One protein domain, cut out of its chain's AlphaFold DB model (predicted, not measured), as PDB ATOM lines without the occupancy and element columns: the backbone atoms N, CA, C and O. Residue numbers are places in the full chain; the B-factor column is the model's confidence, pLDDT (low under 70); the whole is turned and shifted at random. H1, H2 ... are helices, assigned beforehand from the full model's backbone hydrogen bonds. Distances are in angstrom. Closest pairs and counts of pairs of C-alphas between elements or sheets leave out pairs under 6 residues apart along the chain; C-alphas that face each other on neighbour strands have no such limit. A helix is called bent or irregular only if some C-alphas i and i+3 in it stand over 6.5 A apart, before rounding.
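This is residues 710 to 858 of the 875 residues of an uncharacterized protein of Planctomycetaceae bacterium (UniProt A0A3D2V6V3). Two helices, H2 and H5, cross nearly at right angles in the middle, with H1 crossing H2 on one side, H4 packed on H5 and H7 on H2, and H3 and H6 meeting near the last residues of H5. Two long loops with no named element join these helices: residues 751 to 776 reach out on the side away from H1, and residues 795 to 823 swing out to that side near Tyr 802 and then fold back to the first residue of H5. The printed part has 149 residues with seven named helices, H1 to H7 in chain order, and no named strand; its class is all helix. It is compact, with a radius of gyration of the C-alphas of 15.1 A and spans of 45 by 32 by 31 A.

Find C-alpha 710 at (-26.345, 26.420, -47.019); from there H1 runs 29.1 A to residue 729. H2 is residues 740 to 750, 15.2 A long. Next come H3, residues 777 to 783, and H4, residues 786 to 794. H5, residues 824 to 836, starts at (-51.582, 31.781, -50.424) and runs 18.4 A. H6 is residues 838 to 844, and H7, residues 848 to 857, ends at (-49.950, 50.368, -32.971). H3 and H6 are irregular: C-alphas 778 and 781 are 7.5 A apart, and C-alphas 841 and 844 are 7.3 A apart.

Start at the hubs, H2 and H5, which touch about perpendicular at 87 degrees; their closest C-alphas, of Ala 745 and Leu 831, are 5.7 A apart. H1 touches H2 with residues 719 to 724 alone, C-alphas of Asp 720 and Arg 741 closest at 5.4 A. H7 touches H2, C-alphas of Thr 750 and Val 852 closest at 4.9 A. H4 touches H5 at a steep tilt of 46 degrees, opposite ways, C-alphas of Arg 790 and Val 832 closest at 6.0 A. H3 touches H5 at residues 835 to 836 alone, C-alphas of Tyr 781 and Met 836 closest at 4.1 A, and touches H6, C-alphas of Ala 778 and Tyr 838 closest at 6.2 A. Every O i to N i+4 pair is within hydrogen-bond range in H1, H4, H5 and H7, against 6 of 7 in H2, 2 of 3 in H6 and 0 of 3 in H3, where 3 of 4 O i to N i+3 pairs are.

The two C-alphas farthest apart, of Glu 734 and Tyr 802, are 45.8 A apart. The printed part has no cut; the links H2 to H3 and H4 to H5 are long. Look for pLDDT under 70 at residues 844 to 845 and 858.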
ATOM      1  N   GLN A 710     -26.976  25.612 -45.973       72.00
ATOM      2  CA  GLN A 710     -26.345  26.420 -47.019       72.00
ATOM      3  C   GLN A 710     -27.145  26.405 -48.327       72.00
ATOM      4  O   GLN A 710     -27.222  27.430 -49.001       72.00
ATOM      5  N   GLU A 711     -27.724  25.260 -48.692       73.88
ATOM      6  CA  GLU A 711     -28.636  25.179 -49.837       73.88
ATOM      7  C   GLU A 711     -29.897  25.999 -49.571       73.88
ATOM      8  O   GLU A 711     -30.329  26.757 -50.436       73.88
ATOM      9  N   ASP A 712     -30.401  25.936 -48.342       80.81
ATOM     10  CA  ASP A 712     -31.574  26.682 -47.905       80.81
ATOM     11  C   ASP A 712     -31.377  28.209 -47.977       80.81
ATOM     12  O   ASP A 712     -32.202  28.918 -48.546       80.81
ATOM     13  N   VAL A 713     -30.223  28.729 -47.535       83.50
ATOM     14  CA  VAL A 713     -29.883  30.162 -47.671       83.50
ATOM     15  C   VAL A 713     -29.876  30.621 -49.135       83.50
ATOM     16  O   VAL A 713     -30.309  31.740 -49.431       83.50
ATOM     17  N   ASN A 714     -29.406  29.782 -50.062       86.25
ATOM     18  CA  ASN A 714     -29.429  30.123 -51.486       86.25
ATOM     19  C   ASN A 714     -30.870  30.187 -52.011       86.25
ATOM     20  O   ASN A 714     -31.224  31.162 -52.669       86.25
ATOM     21  N   ILE A 715     -31.704  29.200 -51.663       87.44
ATOM     22  CA  ILE A 715     -33.128  29.158 -52.033       87.44
ATOM     23  C   ILE A 715     -33.859  30.399 -51.507       87.44
ATOM     24  O   ILE A 715     -34.599  31.045 -52.246       87.44
ATOM     25  N   ILE A 716     -33.604  30.781 -50.255       89.25
ATOM     26  CA  ILE A 716     -34.205  31.968 -49.635       89.25
ATOM     27  C   ILE A 716     -33.777  33.245 -50.346       89.25
ATOM     28  O   ILE A 716     -34.607  34.123 -50.564       89.25
ATOM     29  N   THR A 717     -32.502  33.352 -50.726       89.38
ATOM     30  CA  THR A 717     -31.991  34.519 -51.458       89.38
ATOM     31  C   THR A 717     -32.675  34.644 -52.821       89.38
ATOM     32  O   THR A 717     -33.150  35.719 -53.175       89.38
ATOM     33  N   GLU A 718     -32.807  33.536 -53.556       91.69
ATOM     34  CA  GLU A 718     -33.518  33.509 -54.838       91.69
ATOM     35  C   GLU A 718     -35.008  33.862 -54.681       91.69
ATOM     36  O   GLU A 718     -35.560  34.609 -55.493       91.69
ATOM     37  N   ALA A 719     -35.663  33.367 -53.627       92.31
ATOM     38  CA  ALA A 719     -37.057  33.684 -53.327       92.31
ATOM     39  C   ALA A 719     -37.253  35.158 -52.918       92.31
ATOM     40  O   ALA A 719     -38.252  35.774 -53.293       92.31
ATOM     41  N   ASP A 720     -36.308  35.743 -52.178       93.75
ATOM     42  CA  ASP A 720     -36.320  37.162 -51.806       93.75
ATOM     43  C   ASP A 720     -36.138  38.066 -53.035       93.75
ATOM     44  O   ASP A 720     -36.863  39.051 -53.185       93.75
ATOM     45  N   ASP A 721     -35.252  37.700 -53.967       94.00
ATOM     46  CA  ASP A 721     -35.068  38.415 -55.236       94.00
ATOM     47  C   ASP A 721     -36.349  38.400 -56.089       94.00
ATOM     48  O   ASP A 721     -36.762  39.434 -56.627       94.00
ATOM     49  N   GLN A 722     -37.015  37.242 -56.186       93.62
ATOM     50  CA  GLN A 722     -38.287  37.104 -56.903       93.62
ATOM     51  C   GLN A 722     -39.396  37.944 -56.263       93.62
ATOM     52  O   GLN A 722     -40.111  38.667 -56.962       93.62
ATOM     53  N   TYR A 723     -39.511  37.903 -54.935       95.56
ATOM     54  CA  TYR A 723     -40.483  38.701 -54.191       95.56
ATOM     55  C   TYR A 723     -40.256  40.204 -54.397       95.56
ATOM     56  O   TYR A 723     -41.181  40.939 -54.746       95.56
ATOM     57  N   ASN A 724     -39.006  40.660 -54.287       94.62
ATOM     58  CA  ASN A 724     -38.636  42.047 -54.550       94.62
ATOM     59  C   ASN A 724     -38.967  42.481 -55.986       94.62
ATOM     60  O   ASN A 724     -39.486  43.580 -56.191       94.62
ATOM     61  N   ALA A 725     -38.716  41.629 -56.984       93.75
ATOM     62  CA  ALA A 725     -39.073  41.919 -58.373       93.75
ATOM     63  C   ALA A 725     -40.590  42.113 -58.550       93.75
ATOM     64  O   ALA A 725     -41.016  43.028 -59.266       93.75
ATOM     65  N   THR A 726     -41.405  41.306 -57.866       92.38
ATOM     66  CA  THR A 726     -42.867  41.451 -57.842       92.38
ATOM     67  C   THR A 726     -43.286  42.774 -57.202       92.38
ATOM     68  O   THR A 726     -44.043  43.527 -57.819       92.38
ATOM     69  N   LEU A 727     -42.744  43.116 -56.029       93.81
ATOM     70  CA  LEU A 727     -43.056  44.371 -55.336       93.81
ATOM     71  C   LEU A 727     -42.690  45.611 -56.166       93.81
ATOM     72  O   LEU A 727     -43.474  46.560 -56.239       93.81
ATOM     73  N   VAL A 728     -41.527  45.602 -56.827       93.88
ATOM     74  CA  VAL A 728     -41.104  46.685 -57.733       93.88
ATOM     75  C   VAL A 728     -42.053  46.785 -58.928       93.88
ATOM     76  O   VAL A 728     -42.510  47.875 -59.267       93.88
ATOM     77  N   THR A 729     -42.404  45.654 -59.548       93.50
ATOM     78  CA  THR A 729     -43.318  45.620 -60.705       93.50
ATOM     79  C   THR A 729     -44.711  46.148 -60.349       93.50
ATOM     80  O   THR A 729     -45.366  46.787 -61.173       93.50
ATOM     81  N   GLN A 730     -45.153  45.928 -59.111       91.75
ATOM     82  CA  GLN A 730     -46.426  46.420 -58.585       91.75
ATOM     83  C   GLN A 730     -46.354  47.861 -58.039       91.75
ATOM     84  O   GLN A 730     -47.373  48.394 -57.608       91.75
ATOM     85  N   ASN A 731     -45.195  48.530 -58.119       92.88
ATOM     86  CA  ASN A 731     -44.935  49.873 -57.576       92.88
ATOM     87  C   ASN A 731     -45.138  49.991 -56.053       92.88
ATOM     88  O   ASN A 731     -45.509  51.053 -55.555       92.88
ATOM     89  N   LEU A 732     -44.897  48.908 -55.312       90.44
ATOM     90  CA  LEU A 732     -44.994  48.879 -53.849       90.44
ATOM     91  C   LEU A 732     -43.682  49.296 -53.171       90.44
ATOM     92  O   LEU A 732     -43.694  49.793 -52.046       90.44
ATOM     93  N   ILE A 733     -42.551  49.117 -53.861       92.44
ATOM     94  CA  ILE A 733     -41.220  49.588 -53.454       92.44
ATOM     95  C   ILE A 733     -40.477  50.165 -54.664       92.44
ATOM     96  O   ILE A 733     -40.709  49.751 -55.800       92.44
ATOM     97  N   GLU A 734     -39.556  51.103 -54.430       91.62
ATOM     98  CA  GLU A 734     -38.772  51.742 -55.502       91.62
ATOM     99  C   GLU A 734     -37.554  50.910 -55.942       91.62
ATOM    100  O   GLU A 734     -37.088  51.029 -57.076       91.62
ATOM    101  N   SER A 735     -37.024  50.067 -55.055       91.31
ATOM    102  CA  SER A 735     -35.840  49.234 -55.291       91.31
ATOM    103  C   SER A 735     -35.847  48.000 -54.386       91.31
ATOM    104  O   SER A 735     -36.412  48.094 -53.295       91.31
ATOM    105  N   PRO A 736     -35.184  46.891 -54.774       91.81
ATOM    106  CA  PRO A 736     -35.075  45.700 -53.933       91.81
ATOM    107  C   PRO A 736     -34.504  45.995 -52.540       91.81
ATOM    108  O   PRO A 736     -33.528  46.737 -52.404       91.81
ATOM    109  N   ILE A 737     -35.107  45.393 -51.518       91.69
ATOM    110  CA  ILE A 737     -34.701  45.449 -50.113       91.69
ATOM    111  C   ILE A 737     -34.358  44.017 -49.694       91.69
ATOM    112  O   ILE A 737     -35.212  43.134 -49.732       91.69
ATOM    113  N   ALA A 738     -33.102  43.786 -49.313       88.94
ATOM    114  CA  ALA A 738     -32.639  42.460 -48.917       88.94
ATOM    115  C   ALA A 738     -33.361  41.972 -47.651       88.94
ATOM    116  O   ALA A 738     -33.440  42.707 -46.669       88.94
ATOM    117  N   GLY A 739     -33.846  40.730 -47.671       89.06
ATOM    118  CA  GLY A 739     -34.545  40.092 -46.552       89.06
ATOM    119  C   GLY A 739     -36.008  40.514 -46.399       89.06
ATOM    120  O   GLY A 739     -36.686  40.049 -45.477       89.06
ATOM    121  N   ARG A 740     -36.520  41.358 -47.304       92.62
ATOM    122  CA  ARG A 740     -37.866  41.928 -47.216       92.62
ATOM    123  C   ARG A 740     -38.961  40.864 -47.198       92.62
ATOM    124  O   ARG A 740     -39.975  41.055 -46.530       92.62
ATOM    125  N   ARG A 741     -38.763  39.742 -47.895       94.50
ATOM    126  CA  ARG A 741     -39.712  38.623 -47.905       94.50
ATOM    127  C   ARG A 741     -39.917  38.036 -46.507       94.50
ATOM    128  O   ARG A 741     -41.052  37.810 -46.097       94.50
ATOM    129  N   LEU A 742     -38.830  37.814 -45.764       93.88
ATOM    130  CA  LEU A 742     -38.898  37.264 -44.407       93.88
ATOM    131  C   LEU A 742     -39.424  38.294 -43.397       93.88
ATOM    132  O   LEU A 742     -40.170  37.927 -42.492       93.88
ATOM    133  N   GLU A 743     -39.095  39.579 -43.573       93.19
ATOM    134  CA  GLU A 743     -39.674  40.668 -42.771       93.19
ATOM    135  C   GLU A 743     -41.201  40.737 -42.922       93.19
ATOM    136  O   GLU A 743     -41.920  40.824 -41.926       93.19
ATOM    137  N   ASP A 744     -41.715  40.656 -44.153       95.00
ATOM    138  CA  ASP A 744     -43.158  40.645 -44.415       95.00
ATOM    139  C   ASP A 744     -43.821  39.363 -43.872       95.00
ATOM    140  O   ASP A 744     -44.888  39.424 -43.261       95.00
ATOM    141  N   ALA A 745     -43.160  38.202 -43.970       95.50
ATOM    142  CA  ALA A 745     -43.647  36.973 -43.337       95.50
ATOM    143  C   ALA A 745     -43.715  37.095 -41.798       95.50
ATOM    144  O   ALA A 745     -44.664  36.614 -41.173       95.50
ATOM    145  N   MET A 746     -42.765  37.799 -41.170       95.31
ATOM    146  CA  MET A 746     -42.776  38.053 -39.726       95.31
ATOM    147  C   MET A 746     -43.953  38.939 -39.298       95.31
ATOM    148  O   MET A 746     -44.467  38.778 -38.188       95.31
ATOM    149  N   LYS A 747     -44.449  39.829 -40.167       95.56
ATOM    150  CA  LYS A 747     -45.677  40.598 -39.894       95.56
ATOM    151  C   LYS A 747     -46.898  39.692 -39.760       95.56
ATOM    152  O   LYS A 747     -47.740  39.949 -38.907       95.56
ATOM    153  N   ILE A 748     -46.979  38.607 -40.535       95.69
ATOM    154  CA  ILE A 748     -48.034  37.594 -40.362       95.69
ATOM    155  C   ILE A 748     -47.912  36.935 -38.983       95.69
ATOM    156  O   ILE A 748     -48.911  36.827 -38.272       95.69
ATOM    157  N   ILE A 749     -46.697  36.534 -38.580       95.62
ATOM    158  CA  ILE A 749     -46.468  35.889 -37.278       95.62
ATOM    159  C   ILE A 749     -46.884  36.811 -36.131       95.62
ATOM    160  O   ILE A 749     -47.634  36.382 -35.259       95.62
ATOM    161  N   THR A 750     -46.418  38.061 -36.152       95.12
ATOM    162  CA  THR A 750     -46.561  39.064 -35.077       95.12
ATOM    163  C   THR A 750     -47.914  39.774 -35.034       95.12
ATOM    164  O   THR A 750     -48.198  40.519 -34.094       95.12
ATOM    165  N   ASN A 751     -48.791  39.525 -36.004       93.50
ATOM    166  CA  ASN A 751     -50.143  40.060 -35.996       93.50
ATOM    167  C   ASN A 751     -51.053  39.262 -35.039       93.50
ATOM    168  O   ASN A 751     -51.151  38.034 -35.106       93.50
ATOM    169  N   GLN A 752     -51.767  39.974 -34.159       89.81
ATOM    170  CA  GLN A 752     -52.573  39.389 -33.073       89.81
ATOM    171  C   GLN A 752     -53.802  38.586 -33.533       89.81
ATOM    172  O   GLN A 752     -54.460  37.951 -32.708       89.81
ATOM    173  N   ASN A 753     -54.108  38.575 -34.832       90.75
ATOM    174  CA  ASN A 753     -55.173  37.750 -35.398       90.75
ATOM    175  C   ASN A 753     -54.699  36.352 -35.822       90.75
ATOM    176  O   ASN A 753     -55.544  35.483 -36.030       90.75
ATOM    177  N   PHE A 754     -53.383  36.124 -35.926       92.75
ATOM    178  CA  PHE A 754     -52.810  34.891 -36.476       92.75
ATOM    179  C   PHE A 754     -51.932  34.156 -35.449       92.75
ATOM    180  O   PHE A 754     -52.444  33.629 -34.462       92.75
ATOM    181  N   CYS A 755     -50.618  34.064 -35.670       94.62
ATOM    182  CA  CYS A 755     -49.754  33.104 -34.978       94.62
ATOM    183  C   CYS A 755     -49.525  33.462 -33.501       94.62
ATOM    184  O   CYS A 755     -49.782  32.631 -32.626       94.62
ATOM    185  N   VAL A 756     -49.105  34.701 -33.207       94.69
ATOM    186  CA  VAL A 756     -48.835  35.168 -31.828       94.69
ATOM    187  C   VAL A 756     -50.080  35.253 -30.947       94.69
ATOM    188  O   VAL A 756     -49.962  35.446 -29.744       94.69
ATOM    189  N   LYS A 757     -51.286  35.079 -31.502       92.88
ATOM    190  CA  LYS A 757     -52.508  34.970 -30.694       92.88
ATOM    191  C   LYS A 757     -52.436  33.796 -29.715       92.88
ATOM    192  O   LYS A 757     -52.950  33.889 -28.605       92.88
ATOM    193  N   CYS A 758     -51.822  32.697 -30.149       92.69
ATOM    194  CA  CYS A 758     -51.772  31.446 -29.394       92.69
ATOM    195  C   CYS A 758     -50.343  30.964 -29.143       92.69
ATOM    196  O   CYS A 758     -50.100  30.298 -28.140       92.69
ATOM    197  N   HIS A 759     -49.397  31.264 -30.033       95.00
ATOM    198  CA  HIS A 759     -48.034  30.760 -29.928       95.00
ATOM    199  C   HIS A 759     -47.118  31.677 -29.122       95.00
ATOM    200  O   HIS A 759     -47.107  32.891 -29.318       95.00
ATOM    201  N   ILE A 760     -46.284  31.057 -28.285       94.69
ATOM    202  CA  ILE A 760     -45.046  31.670 -27.792       94.69
ATOM    203  C   ILE A 760     -44.115  31.881 -28.993       94.69
ATOM    204  O   ILE A 760     -44.055  31.034 -29.892       94.69
ATOM    205  N   VAL A 761     -43.409  33.009 -29.030       94.62
ATOM    206  CA  VAL A 761     -42.422  33.302 -30.074       94.62
ATOM    207  C   VAL A 761     -41.243  34.034 -29.442       94.62
ATOM    208  O   VAL A 761     -41.275  35.251 -29.265       94.62
ATOM    209  N   GLY A 762     -40.192  33.292 -29.095       91.94
ATOM    210  CA  GLY A 762     -38.982  33.875 -28.515       91.94
ATOM    211  C   GLY A 762     -39.251  34.569 -27.176       91.94
ATOM    212  O   GLY A 762     -39.563  33.907 -26.193       91.94
ATOM    213  N   ASP A 763     -39.096  35.895 -27.129       92.69
ATOM    214  CA  ASP A 763     -39.331  36.720 -25.936       92.69
ATOM    215  C   ASP A 763     -40.799  37.137 -25.743       92.69
ATOM    216  O   ASP A 763     -41.116  37.762 -24.733       92.69
ATOM    217  N   PHE A 764     -41.689  36.801 -26.684       93.25
ATOM    218  CA  PHE A 764     -43.118  37.086 -26.588       93.25
ATOM    219  C   PHE A 764     -43.914  35.858 -26.131       93.25
ATOM    220  O   PHE A 764     -43.829  34.781 -26.728       93.25
ATOM    221  N   GLU A 765     -44.768  36.051 -25.127       91.56
ATOM    222  CA  GLU A 765     -45.715  35.050 -24.640       91.56
ATOM    223  C   GLU A 765     -47.150  35.609 -24.667       91.56
ATOM    224  O   GLU A 765     -47.400  36.685 -24.115       91.56
ATOM    225  N   PRO A 766     -48.114  34.906 -25.294       89.75
ATOM    226  CA  PRO A 766     -49.500  35.352 -25.318       89.75
ATOM    227  C   PRO A 766     -50.147  35.264 -23.933       89.75
ATOM    228  O   PRO A 766     -49.842  34.384 -23.123       89.75
ATOM    229  N   ALA A 767     -51.100  36.161 -23.680       84.00
ATOM    230  CA  ALA A 767     -51.889  36.152 -22.454       84.00
ATOM    231  C   ALA A 767     -52.803  34.913 -22.372       84.00
ATOM    232  O   ALA A 767     -53.286  34.415 -23.388       84.00
ATOM    233  N   GLY A 768     -53.091  34.458 -21.151       78.25
ATOM    234  CA  GLY A 768     -54.002  33.341 -20.881       78.25
ATOM    235  C   GLY A 768     -53.346  32.183 -20.127       78.25
ATOM    236  O   GLY A 768     -52.162  32.220 -19.786       78.25
ATOM    237  N   SER A 769     -54.137  31.142 -19.852       77.19
ATOM    238  CA  SER A 769     -53.660  29.941 -19.158       77.19
ATOM    239  C   SER A 769     -52.691  29.141 -20.032       77.19
ATOM    240  O   SER A 769     -52.774  29.163 -21.260       77.19
ATOM    241  N   ASN A 770     -51.803  28.355 -19.416       77.62
ATOM    242  CA  ASN A 770     -50.875  27.491 -20.159       77.62
ATOM    243  C   ASN A 770     -51.588  26.478 -21.072       77.62
ATOM    244  O   ASN A 770     -51.035  26.094 -22.099       77.62
ATOM    245  N   LYS A 771     -52.830  26.090 -20.753       79.69
ATOM    246  CA  LYS A 771     -53.639  25.191 -21.590       79.69
ATOM    247  C   LYS A 771     -54.170  25.833 -22.872       79.69
ATOM    248  O   LYS A 771     -54.431  25.112 -23.829       79.69
ATOM    249  N   ALA A 772     -54.261  27.161 -22.916       79.50
ATOM    250  CA  ALA A 772     -54.609  27.911 -24.122       79.50
ATOM    251  C   ALA A 772     -53.386  28.250 -25.001       79.50
ATOM    252  O   ALA A 772     -53.552  28.714 -26.130       79.50
ATOM    253  N   LYS A 773     -52.161  28.029 -24.500       87.44
ATOM    254  CA  LYS A 773     -50.916  28.369 -25.203       87.44
ATOM    255  C   LYS A 773     -50.456  27.242 -26.124       87.44
ATOM    256  O   LYS A 773     -50.418  26.066 -25.752       87.44
ATOM    257  N   ALA A 774     -50.028  27.622 -27.321       91.06
ATOM    258  CA  ALA A 774     -49.421  26.749 -28.312       91.06
ATOM    259  C   ALA A 774     -47.875  26.757 -28.205       91.06
ATOM    260  O   ALA A 774     -47.304  27.650 -27.575       91.06
ATOM    261  N   PRO A 775     -47.176  25.757 -28.786       92.50
ATOM    262  CA  PRO A 775     -45.718  25.628 -28.686       92.50
ATOM    263  C   PRO A 775     -44.938  26.841 -29.195       92.50
ATOM    264  O   PRO A 775     -45.386  27.520 -30.116       92.50
ATOM    265  N   ASP A 776     -43.730  27.030 -28.665       94.69
ATOM    266  CA  ASP A 776     -42.823  28.093 -29.100       94.69
ATOM    267  C   ASP A 776     -42.373  27.916 -30.561       94.69
ATOM    268  O   ASP A 776     -41.729  26.918 -30.916       94.69
ATOM    269  N   LEU A 777     -42.711  28.892 -31.410       95.81
ATOM    270  CA  LEU A 777     -42.341  28.896 -32.828       95.81
ATOM    271  C   LEU A 777     -40.842  29.138 -33.036       95.81
ATOM    272  O   LEU A 777     -40.289  28.662 -34.028       95.81
ATOM    273  N   ALA A 778     -40.156  29.783 -32.086       93.38
ATOM    274  CA  ALA A 778     -38.722  30.060 -32.176       93.38
ATOM    275  C   ALA A 778     -37.856  28.790 -32.153       93.38
ATOM    276  O   ALA A 778     -36.665  28.841 -32.454       93.38
ATOM    277  N   LEU A 779     -38.430  27.634 -31.803       93.31
ATOM    278  CA  LEU A 779     -37.728  26.349 -31.738       93.31
ATOM    279  C   LEU A 779     -38.015  25.429 -32.934       93.31
ATOM    280  O   LEU A 779     -37.506  24.305 -32.969       93.31
ATOM    281  N   ILE A 780     -38.811  25.874 -33.912       94.69
ATOM    282  CA  ILE A 780     -39.232  25.042 -35.046       94.69
ATOM    283  C   ILE A 780     -38.045  24.548 -35.870       94.69
ATOM    284  O   ILE A 780     -37.962  23.340 -36.100       94.69
ATOM    285  N   TYR A 781     -37.105  25.431 -36.222       92.25
ATOM    286  CA  TYR A 781     -35.932  25.092 -37.037       92.25
ATOM    287  C   TYR A 781     -35.056  23.977 -36.459       92.25
ATOM    288  O   TYR A 781     -34.305  23.343 -37.194       92.25
ATOM    289  N   LYS A 782     -35.117  23.734 -35.141       91.75
ATOM    290  CA  LYS A 782     -34.400  22.621 -34.503       91.75
ATOM    291  C   LYS A 782     -35.164  21.313 -34.628       91.75
ATOM    292  O   LYS A 782     -34.561  20.252 -34.641       91.75
ATOM    293  N   ARG A 783     -36.495  21.381 -34.615       93.94
ATOM    294  CA  ARG A 783     -37.363  20.241 -34.316       93.94
ATOM    295  C   ARG A 783     -38.021  19.653 -35.548       93.94
ATOM    296  O   ARG A 783     -38.041  18.434 -35.679       93.94
ATOM    297  N   LEU A 784     -38.648  20.477 -36.379       95.25
ATOM    298  CA  LEU A 784     -39.530  20.007 -37.447       95.25
ATOM    299  C   LEU A 784     -38.791  19.922 -38.779       95.25
ATOM    300  O   LEU A 784     -37.806  20.624 -38.998       95.25
ATOM    301  N   ARG A 785     -39.279  19.051 -39.665       94.06
ATOM    302  CA  ARG A 785     -38.871  19.036 -41.074       94.06
ATOM    303  C   ARG A 785     -39.689  20.068 -41.870       94.06
ATOM    304  O   ARG A 785     -40.883  20.215 -41.578       94.06
ATOM    305  N   PRO A 786     -39.103  20.758 -42.863       92.38
ATOM    306  CA  PRO A 786     -39.787  21.799 -43.633       92.38
ATOM    307  C   PRO A 786     -41.016  21.266 -44.382       92.38
ATOM    308  O   PRO A 786     -42.060  21.911 -44.384       92.38
ATOM    309  N   GLU A 787     -40.965  20.047 -44.927       91.38
ATOM    310  CA  GLU A 787     -42.086  19.432 -45.654       91.38
ATOM    311  C   GLU A 787     -43.256  19.093 -44.724       91.38
ATOM    312  O   GLU A 787     -44.426  19.182 -45.106       91.38
ATOM    313  N   TYR A 788     -42.957  18.707 -43.479       94.06
ATOM    314  CA  TYR A 788     -43.980  18.551 -42.449       94.06
ATOM    315  C   TYR A 788     -44.581  19.911 -42.084       94.06
ATOM    316  O   TYR A 788     -45.802  20.045 -42.055       94.06
ATOM    317  N   LEU A 789     -43.737  20.916 -41.825       95.50
ATOM    318  CA  LEU A 789     -44.177  22.252 -41.422       95.50
ATOM    319  C   LEU A 789     -45.074  22.900 -42.480       95.50
ATOM    320  O   LEU A 789     -46.120  23.451 -42.145       95.50
ATOM    321  N   ARG A 790     -44.707  22.766 -43.756       95.25
ATOM    322  CA  ARG A 790     -45.476  23.271 -44.893       95.25
ATOM    323  C   ARG A 790     -46.886  22.687 -44.939       95.25
ATOM    324  O   ARG A 790     -47.859  23.433 -45.026       95.25
ATOM    325  N   ARG A 791     -47.012  21.361 -44.817       93.81
ATOM    326  CA  ARG A 791     -48.320  20.682 -44.752       93.81
ATOM    327  C   ARG A 791     -49.102  21.063 -43.492       93.81
ATOM    328  O   ARG A 791     -50.310  21.263 -43.564       93.81
ATOM    329  N   TRP A 792     -48.412  21.217 -42.360       94.50
ATOM    330  CA  TRP A 792     -49.013  21.624 -41.090       94.50
ATOM    331  C   TRP A 792     -49.637  23.019 -41.162       94.50
ATOM    332  O   TRP A 792     -50.785  23.171 -40.769       94.50
ATOM    333  N   ILE A 793     -48.931  24.018 -41.698       95.25
ATOM    334  CA  ILE A 793     -49.462  25.383 -41.857       95.25
ATOM    335  C   ILE A 793     -50.630  25.400 -42.852       95.25
ATOM    336  O   ILE A 793     -51.633  26.071 -42.609       95.25
ATOM    337  N   ALA A 794     -50.513  24.643 -43.946       93.88
ATOM    338  CA  ALA A 794     -51.527  24.577 -44.990       93.88
ATOM    339  C   ALA A 794     -52.855  23.978 -44.497       93.88
ATOM    340  O   ALA A 794     -53.928  24.490 -44.822       93.88
ATOM    341  N   ARG A 795     -52.801  22.886 -43.719       92.12
ATOM    342  CA  ARG A 795     -53.999  22.186 -43.235       92.12
ATOM    343  C   ARG A 795     -53.723  21.402 -41.937       92.12
ATOM    344  O   ARG A 795     -53.548  20.183 -41.991       92.12
ATOM    345  N   PRO A 796     -53.729  22.042 -40.752       92.50
ATOM    346  CA  PRO A 796     -53.342  21.399 -39.489       92.50
ATOM    347  C   PRO A 796     -54.150  20.136 -39.147       92.50
ATOM    348  O   PRO A 796     -53.584  19.107 -38.771       92.50
ATOM    349  N   ASN A 797     -55.473  20.177 -39.337       89.56
ATOM    350  CA  ASN A 797     -56.365  19.054 -39.031       89.56
ATOM    351  C   ASN A 797     -56.172  17.835 -39.949       89.56
ATOM    352  O   ASN A 797     -56.636  16.753 -39.609       89.56
ATOM    353  N   SER A 798     -55.456  17.977 -41.070       88.06
ATOM    354  CA  SER A 798     -55.066  16.836 -41.909       88.06
ATOM    355  C   SER A 798     -53.931  16.006 -41.322       88.06
ATOM    356  O   SER A 798     -53.712  14.870 -41.725       88.06
ATOM    357  N   ILE A 799     -53.200  16.571 -40.360       88.50
ATOM    358  CA  ILE A 799     -52.082  15.910 -39.693       88.50
ATOM    359  C   ILE A 799     -52.476  15.519 -38.272       88.50
ATOM    360  O   ILE A 799     -52.229  14.394 -37.857       88.50
ATOM    361  N   LEU A 800     -53.073  16.448 -37.520       89.38
ATOM    362  CA  LEU A 800     -53.594  16.198 -36.177       89.38
ATOM    363  C   LEU A 800     -55.091  16.530 -36.172       89.38
ATOM    364  O   LEU A 800     -55.445  17.683 -35.922       89.38
ATOM    365  N   PRO A 801     -55.981  15.558 -36.426       86.94
ATOM    366  CA  PRO A 801     -57.418  15.819 -36.578       86.94
ATOM    367  C   PRO A 801     -58.111  16.443 -35.361       86.94
ATOM    368  O   PRO A 801     -59.148  17.080 -35.504       86.94
ATOM    369  N   TYR A 802     -57.516  16.303 -34.177       86.00
ATOM    370  CA  TYR A 802     -57.977  16.864 -32.904       86.00
ATOM    371  C   TYR A 802     -57.383  18.253 -32.587       86.00
ATOM    372  O   TYR A 802     -57.465  18.729 -31.455       86.00
ATOM    373  N   THR A 803     -56.677  18.890 -33.528       88.81
ATOM    374  CA  THR A 803     -56.021  20.179 -33.267       88.81
ATOM    375  C   THR A 803     -57.004  21.347 -33.245       88.81
ATOM    376  O   THR A 803     -57.835  21.488 -34.136       88.81
ATOM    377  N   ALA A 804     -56.821  22.251 -32.280       87.69
ATOM    378  CA  ALA A 804     -57.486  23.554 -32.248       87.69
ATOM    379  C   ALA A 804     -56.857  24.588 -33.211       87.69
ATOM    380  O   ALA A 804     -57.336  25.718 -33.301       87.69
ATOM    381  N   MET A 805     -55.757  24.251 -33.906       91.12
ATOM    382  CA  MET A 805     -55.087  25.185 -34.811       91.12
ATOM    383  C   MET A 805     -55.964  25.469 -36.046       91.12
ATOM    384  O   MET A 805     -56.270  24.536 -36.795       91.12
ATOM    385  N   PRO A 806     -56.340  26.737 -36.302       91.38
ATOM    386  CA  PRO A 806     -57.161  27.089 -37.452       91.38
ATOM    387  C   PRO A 806     -56.367  27.024 -38.761       91.38
ATOM    388  O   PRO A 806     -55.137  27.120 -38.788       91.38
ATOM    389  N   VAL A 807     -57.092  26.933 -39.877       92.38
ATOM    390  CA  VAL A 807     -56.526  27.108 -41.220       92.38
ATOM    391  C   VAL A 807     -56.394  28.604 -41.492       92.38
ATOM    392  O   VAL A 807     -57.338  29.246 -41.944       92.38
ATOM    393  N   ASN A 808     -55.227  29.165 -41.175       92.81
ATOM    394  CA  ASN A 808     -54.979  30.605 -41.308       92.81
ATOM    395  C   ASN A 808     -54.826  31.069 -42.764       92.81
ATOM    396  O   ASN A 808     -55.068  32.238 -43.042       92.81
ATOM    397  N   ILE A 809     -54.430  30.173 -43.679       93.50
ATOM    398  CA  ILE A 809     -54.204  30.486 -45.102       93.50
ATOM    399  C   ILE A 809     -54.954  29.469 -45.984       93.50
ATOM    400  O   ILE A 809     -54.345  28.525 -46.502       93.50
ATOM    401  N   PRO A 810     -56.291  29.582 -46.112       91.88
ATOM    402  CA  PRO A 810     -57.063  28.699 -46.980       91.88
ATOM    403  C   PRO A 810     -56.686  28.877 -48.457       91.88
ATOM    404  O   PRO A 810     -56.219  29.937 -48.869       91.88
ATOM    405  N   ILE A 811     -56.953  27.851 -49.267       91.12
ATOM    406  CA  ILE A 811     -56.635  27.857 -50.701       91.12
ATOM    407  C   ILE A 811     -57.313  29.037 -51.396       91.12
ATOM    408  O   ILE A 811     -58.516  29.264 -51.243       91.12
ATOM    409  N   GLY A 812     -56.528  29.791 -52.163       91.50
ATOM    410  CA  GLY A 812     -56.993  30.978 -52.882       91.50
ATOM    411  C   GLY A 812     -57.408  32.144 -51.976       91.50
ATOM    412  O   GLY A 812     -57.973  33.118 -52.471       91.50
ATOM    413  N   LYS A 813     -57.142  32.059 -50.666       92.25
ATOM    414  CA  LYS A 813     -57.439  33.086 -49.660       92.25
ATOM    415  C   LYS A 813     -56.169  33.401 -48.850       92.25
ATOM    416  O   LYS A 813     -56.067  32.982 -47.696       92.25
ATOM    417  N   PRO A 814     -55.186  34.111 -49.443       92.62
ATOM    418  CA  PRO A 814     -54.051  34.649 -48.687       92.62
ATOM    419  C   PRO A 814     -54.539  35.540 -47.534       92.62
ATOM    420  O   PRO A 814     -55.653  36.048 -47.604       92.62
ATOM    421  N   VAL A 815     -53.710  35.757 -46.504       90.31
ATOM    422  CA  VAL A 815     -54.076  36.512 -45.286       90.31
ATOM    423  C   VAL A 815     -54.455  37.978 -45.563       90.31
ATOM    424  O   VAL A 815     -55.568  38.278 -45.972       90.31
ATOM    425  N   SER A 816     -53.554  38.929 -45.327       90.62
ATOM    426  CA  SER A 816     -53.686  40.305 -45.796       90.62
ATOM    427  C   SER A 816     -52.504  40.617 -46.699       90.62
ATOM    428  O   SER A 816     -51.357  40.337 -46.339       90.62
ATOM    429  N   GLN A 817     -52.790  41.215 -47.857       92.12
ATOM    430  CA  GLN A 817     -51.750  41.701 -48.762       92.12
ATOM    431  C   GLN A 817     -50.918  42.816 -48.107       92.12
ATOM    432  O   GLN A 817     -49.730  42.920 -48.387       92.12
ATOM    433  N   ASP A 818     -51.481  43.555 -47.142       89.69
ATOM    434  CA  ASP A 818     -50.747  44.569 -46.369       89.69
ATOM    435  C   ASP A 818     -49.653  43.959 -45.478       89.69
ATOM    436  O   ASP A 818     -48.656  44.618 -45.166       89.69
ATOM    437  N   LEU A 819     -49.829  42.699 -45.055       92.00
ATOM    438  CA  LEU A 819     -48.830  41.968 -44.274       92.00
ATOM    439  C   LEU A 819     -47.783  41.327 -45.191       92.00
ATOM    440  O   LEU A 819     -46.591  41.470 -44.928       92.00
ATOM    441  N   TYR A 820     -48.222  40.663 -46.265       95.38
ATOM    442  CA  TYR A 820     -47.358  40.015 -47.255       95.38
ATOM    443  C   TYR A 820     -48.026  39.983 -48.635       95.38
ATOM    444  O   TYR A 820     -49.122  39.434 -48.783       95.38
ATOM    445  N   HIS A 821     -47.333  40.481 -49.663       94.00
ATOM    446  CA  HIS A 821     -47.877  40.580 -51.021       94.00
ATOM    447  C   HIS A 821     -47.614  39.321 -51.848       94.00
ATOM    448  O   HIS A 821     -46.520  39.112 -52.362       94.00
ATOM    449  N   GLY A 822     -48.626  38.489 -52.031       93.19
ATOM    450  CA  GLY A 822     -48.482  37.264 -52.807       93.19
ATOM    451  C   GLY A 822     -49.668  36.331 -52.669       93.19
ATOM    452  O   GLY A 822     -50.643  36.605 -51.962       93.19
ATOM    453  N   SER A 823     -49.568  35.213 -53.370       94.88
ATOM    454  CA  SER A 823     -50.489  34.092 -53.251       94.88
ATOM    455  C   SER A 823     -50.441  33.451 -51.861       94.88
ATOM    456  O   SER A 823     -49.482  33.586 -51.101       94.88
ATOM    457  N   ASP A 824     -51.487  32.695 -51.560       94.75
ATOM    458  CA  ASP A 824     -51.582  31.781 -50.424       94.75
ATOM    459  C   ASP A 824     -50.378  30.822 -50.352       94.75
ATOM    460  O   ASP A 824     -49.800  30.626 -49.282       94.75
ATOM    461  N   ARG A 825     -49.926  30.302 -51.502       95.50
ATOM    462  CA  ARG A 825     -48.735  29.436 -51.597       95.50
ATOM    463  C   ARG A 825     -47.452  30.169 -51.218       95.50
ATOM    464  O   ARG A 825     -46.694  29.673 -50.391       95.50
ATOM    465  N   GLU A 826     -47.236  31.356 -51.780       95.25
ATOM    466  CA  GLU A 826     -46.044  32.160 -51.492       95.25
ATOM    467  C   GLU A 826     -45.981  32.579 -50.019       95.25
ATOM    468  O   GLU A 826     -44.894  32.597 -49.443       95.25
ATOM    469  N   GLN A 827     -47.128  32.866 -49.393       96.31
ATOM    470  CA  GLN A 827     -47.211  33.166 -47.961       96.31
ATOM    471  C   GLN A 827     -46.873  31.952 -47.088       96.31
ATOM    472  O   GLN A 827     -46.111  32.087 -46.131       96.31
ATOM    473  N   ILE A 828     -47.401  30.764 -47.413       96.62
ATOM    474  CA  ILE A 828     -47.052  29.521 -46.705       96.62
ATOM    475  C   ILE A 828     -45.552  29.253 -46.820       96.62
ATOM    476  O   ILE A 828     -44.899  29.001 -45.809       96.62
ATOM    477  N   ASP A 829     -45.003  29.341 -48.031       95.94
ATOM    478  CA  ASP A 829     -43.586  29.080 -48.284       95.94
ATOM    479  C   ASP A 829     -42.705  30.089 -47.525       95.94
ATOM    480  O   ASP A 829     -41.732  29.702 -46.886       95.94
ATOM    481  N   ALA A 830     -43.088  31.372 -47.481       96.12
ATOM    482  CA  ALA A 830     -42.346  32.388 -46.733       96.12
ATOM    483  C   ALA A 830     -42.385  32.174 -45.212       96.12
ATOM    484  O   ALA A 830     -41.383  32.409 -44.534       96.12
ATOM    485  N   LEU A 831     -43.509  31.697 -44.668       97.25
ATOM    486  CA  LEU A 831     -43.607  31.317 -43.257       97.25
ATOM    487  C   LEU A 831     -42.738  30.101 -42.930       97.25
ATOM    488  O   LEU A 831     -42.089  30.089 -41.884       97.25
ATOM    489  N   VAL A 832     -42.718  29.088 -43.800       96.25
ATOM    490  CA  VAL A 832     -41.856  27.907 -43.631       96.25
ATOM    491  C   VAL A 832     -40.393  28.334 -43.607       96.25
ATOM    492  O   VAL A 832     -39.696  28.015 -42.645       96.25
ATOM    493  N   ASP A 833     -39.957  29.111 -44.596       94.94
ATOM    494  CA  ASP A 833     -38.572  29.572 -44.704       94.94
ATOM    495  C   ASP A 833     -38.159  30.411 -43.488       94.94
ATOM    496  O   ASP A 833     -37.099  30.181 -42.901       94.94
ATOM    497  N   LEU A 834     -39.023  31.338 -43.051       94.69
ATOM    498  CA  LEU A 834     -38.791  32.150 -41.856       94.69
ATOM    499  C   LEU A 834     -38.631  31.284 -40.601       94.69
ATOM    500  O   LEU A 834     -37.705  31.489 -39.820       94.69
ATOM    501  N   LEU A 835     -39.527  30.318 -40.387       95.38
ATOM    502  CA  LEU A 835     -39.521  29.471 -39.192       95.38
ATOM    503  C   LEU A 835     -38.363  28.465 -39.182       95.38
ATOM    504  O   LEU A 835     -37.857  28.134 -38.106       95.38
ATOM    505  N   MET A 836     -37.930  28.000 -40.354       93.62
ATOM    506  CA  MET A 836     -36.760  27.132 -40.516       93.62
ATOM    507  C   MET A 836     -35.429  27.890 -40.400       93.62
ATOM    508  O   MET A 836     -34.405  27.269 -40.126       93.62
ATOM    509  N   ASN A 837     -35.453  29.223 -40.508       91.50
ATOM    510  CA  ASN A 837     -34.276  30.097 -40.407       91.50
ATOM    511  C   ASN A 837     -34.427  31.165 -39.324       91.50
ATOM    512  O   ASN A 837     -33.810  32.233 -39.380       91.50
ATOM    513  N   TYR A 838     -35.254  30.881 -38.319       91.62
ATOM    514  CA  TYR A 838     -35.573  31.833 -37.263       91.62
ATOM    515  C   TYR A 838     -34.321  32.288 -36.492       91.62
ATOM    516  O   TYR A 838     -34.208  33.455 -36.111       91.62
ATOM    517  N   ASP A 839     -33.348  31.393 -36.291       89.56
ATOM    518  CA  ASP A 839     -32.059  31.705 -35.661       89.56
ATOM    519  C   ASP A 839     -31.226  32.704 -36.465       89.56
ATOM    520  O   ASP A 839     -30.598  33.591 -35.887       89.56
ATOM    521  N   LEU A 840     -31.245  32.590 -37.792       86.00
ATOM    522  CA  LEU A 840     -30.572  33.534 -38.677       86.00
ATOM    523  C   LEU A 840     -31.298  34.882 -38.692       86.00
ATOM    524  O   LEU A 840     -30.647  35.915 -38.522       86.00
ATOM    525  N   TYR A 841     -32.630  34.876 -38.808       86.44
ATOM    526  CA  TYR A 841     -33.453  36.092 -38.818       86.44
ATOM    527  C   TYR A 841     -33.289  36.925 -37.536       86.44
ATOM    528  O   TYR A 841     -33.179  38.148 -37.585       86.44
ATOM    529  N   THR A 842     -33.225  36.272 -36.372       85.50
ATOM    530  CA  THR A 842     -33.150  36.952 -35.065       85.50
ATOM    531  C   THR A 842     -31.729  37.244 -34.575       85.50
ATOM    532  O   THR A 842     -31.560  37.887 -33.535       85.50
ATOM    533  N   SER A 843     -30.697  36.855 -35.332       77.31
ATOM    534  CA  SER A 843     -29.280  37.051 -34.973       77.31
ATOM    535  C   SER A 843     -28.863  38.520 -34.742       77.31
ATOM    536  O   SER A 843     -27.809  38.775 -34.159       77.31
ATOM    537  N   GLY A 844     -29.704  39.487 -35.134       65.06
ATOM    538  CA  GLY A 844     -29.536  40.929 -34.924       65.06
ATOM    539  C   GLY A 844     -30.184  41.533 -33.662       65.06
ATOM    540  O   GLY A 844     -30.258  42.756 -33.588       65.06
ATOM    541  N   ASN A 845     -30.629  40.732 -32.679       63.00
ATOM    542  CA  ASN A 845     -31.380  41.163 -31.475       63.00
ATOM    543  C   ASN A 845     -32.788  41.729 -31.757       63.00
ATOM    544  O   ASN A 845     -33.207  42.721 -31.159       63.00
ATOM    545  N   THR A 846     -33.538  41.088 -32.648       77.88
ATOM    546  CA  THR A 846     -34.949  41.417 -32.886       77.88
ATOM    547  C   THR A 846     -35.801  41.011 -31.674       77.88
ATOM    548  O   THR A 846     -35.888  39.822 -31.374       77.88
ATOM    549  N   SER A 847     -36.433  41.970 -30.983       89.69
ATOM    550  CA  SER A 847     -37.443  41.672 -29.949       89.69
ATOM    551  C   SER A 847     -38.793  41.430 -30.610       89.69
ATOM    552  O   SER A 847     -39.333  42.318 -31.274       89.69
ATOM    553  N   ILE A 848     -39.353  40.237 -30.419       93.00
ATOM    554  CA  ILE A 848     -40.669  39.888 -30.954       93.00
ATOM    555  C   ILE A 848     -41.753  40.657 -30.216       93.00
ATOM    556  O   ILE A 848     -42.701  41.120 -30.845       93.00
ATOM    557  N   THR A 849     -41.584  40.871 -28.909       92.69
ATOM    558  CA  THR A 849     -42.501  41.703 -28.123       92.69
ATOM    559  C   THR A 849     -42.640  43.095 -28.736       92.69
ATOM    560  O   THR A 849     -43.762  43.539 -28.973       92.69
ATOM    561  N   SER A 850     -41.527  43.743 -29.096       92.56
ATOM    562  CA  SER A 850     -41.567  45.047 -29.770       92.56
ATOM    563  C   SER A 850     -42.265  44.985 -31.131       92.56
ATOM    564  O   SER A 850     -43.096  45.840 -31.419       92.56
ATOM    565  N   LEU A 851     -42.009  43.955 -31.945       92.19
ATOM    566  CA  LEU A 851     -42.689  43.799 -33.239       92.19
ATOM    567  C   LEU A 851     -44.208  43.610 -33.091       92.19
ATOM    568  O   LEU A 851     -44.980  44.158 -33.877       92.19
ATOM    569  N   VAL A 852     -44.654  42.865 -32.076       92.62
ATOM    570  CA  VAL A 852     -46.084  42.689 -31.773       92.62
ATOM    571  C   VAL A 852     -46.716  44.015 -31.335       92.62
ATOM    572  O   VAL A 852     -47.835  44.333 -31.744       92.62
ATOM    573  N   GLU A 853     -46.015  44.815 -30.528       91.62
ATOM    574  CA  GLU A 853     -46.470  46.151 -30.119       91.62
ATOM    575  C   GLU A 853     -46.557  47.123 -31.304       91.62
ATOM    576  O   GLU A 853     -47.541  47.856 -31.423       91.62
ATOM    577  N   GLU A 854     -45.581  47.093 -32.215       89.38
ATOM    578  CA  GLU A 854     -45.579  47.888 -33.446       89.38
ATOM    579  C   GLU A 854     -46.756  47.524 -34.361       89.38
ATOM    580  O   GLU A 854     -47.472  48.415 -34.823       89.38
ATOM    581  N   GLN A 855     -47.019  46.228 -34.566       87.19
ATOM    582  CA  GLN A 855     -48.178  45.760 -35.339       87.19
ATOM    583  C   GLN A 855     -49.505  46.173 -34.699       87.19
ATOM    584  O   GLN A 855     -50.445  46.534 -35.401       87.19
ATOM    585  N   LYS A 856     -49.587  46.163 -33.364       83.94
ATOM    586  CA  LYS A 856     -50.775  46.625 -32.635       83.94
ATOM    587  C   LYS A 856     -50.989  48.137 -32.762       83.94
ATOM    588  O   LYS A 856     -52.130  48.594 -32.733       83.94
ATOM    589  N   ALA A 857     -49.908  48.912 -32.848       74.94
ATOM    590  CA  ALA A 857     -49.950  50.368 -32.971       74.94
ATOM    591  C   ALA A 857     -50.209  50.853 -34.410       74.94
ATOM    592  O   ALA A 857     -50.590  52.013 -34.600       74.94
ATOM    593  N   ALA A 858     -50.018  49.994 -35.416       67.62
ATOM    594  CA  ALA A 858     -50.379  50.294 -36.794       67.62
ATOM    595  C   ALA A 858     -51.907  50.507 -36.916       67.62
ATOM    596  O   ALA A 858     -52.681  49.774 -36.298       67.62
TER     597      ALA A 858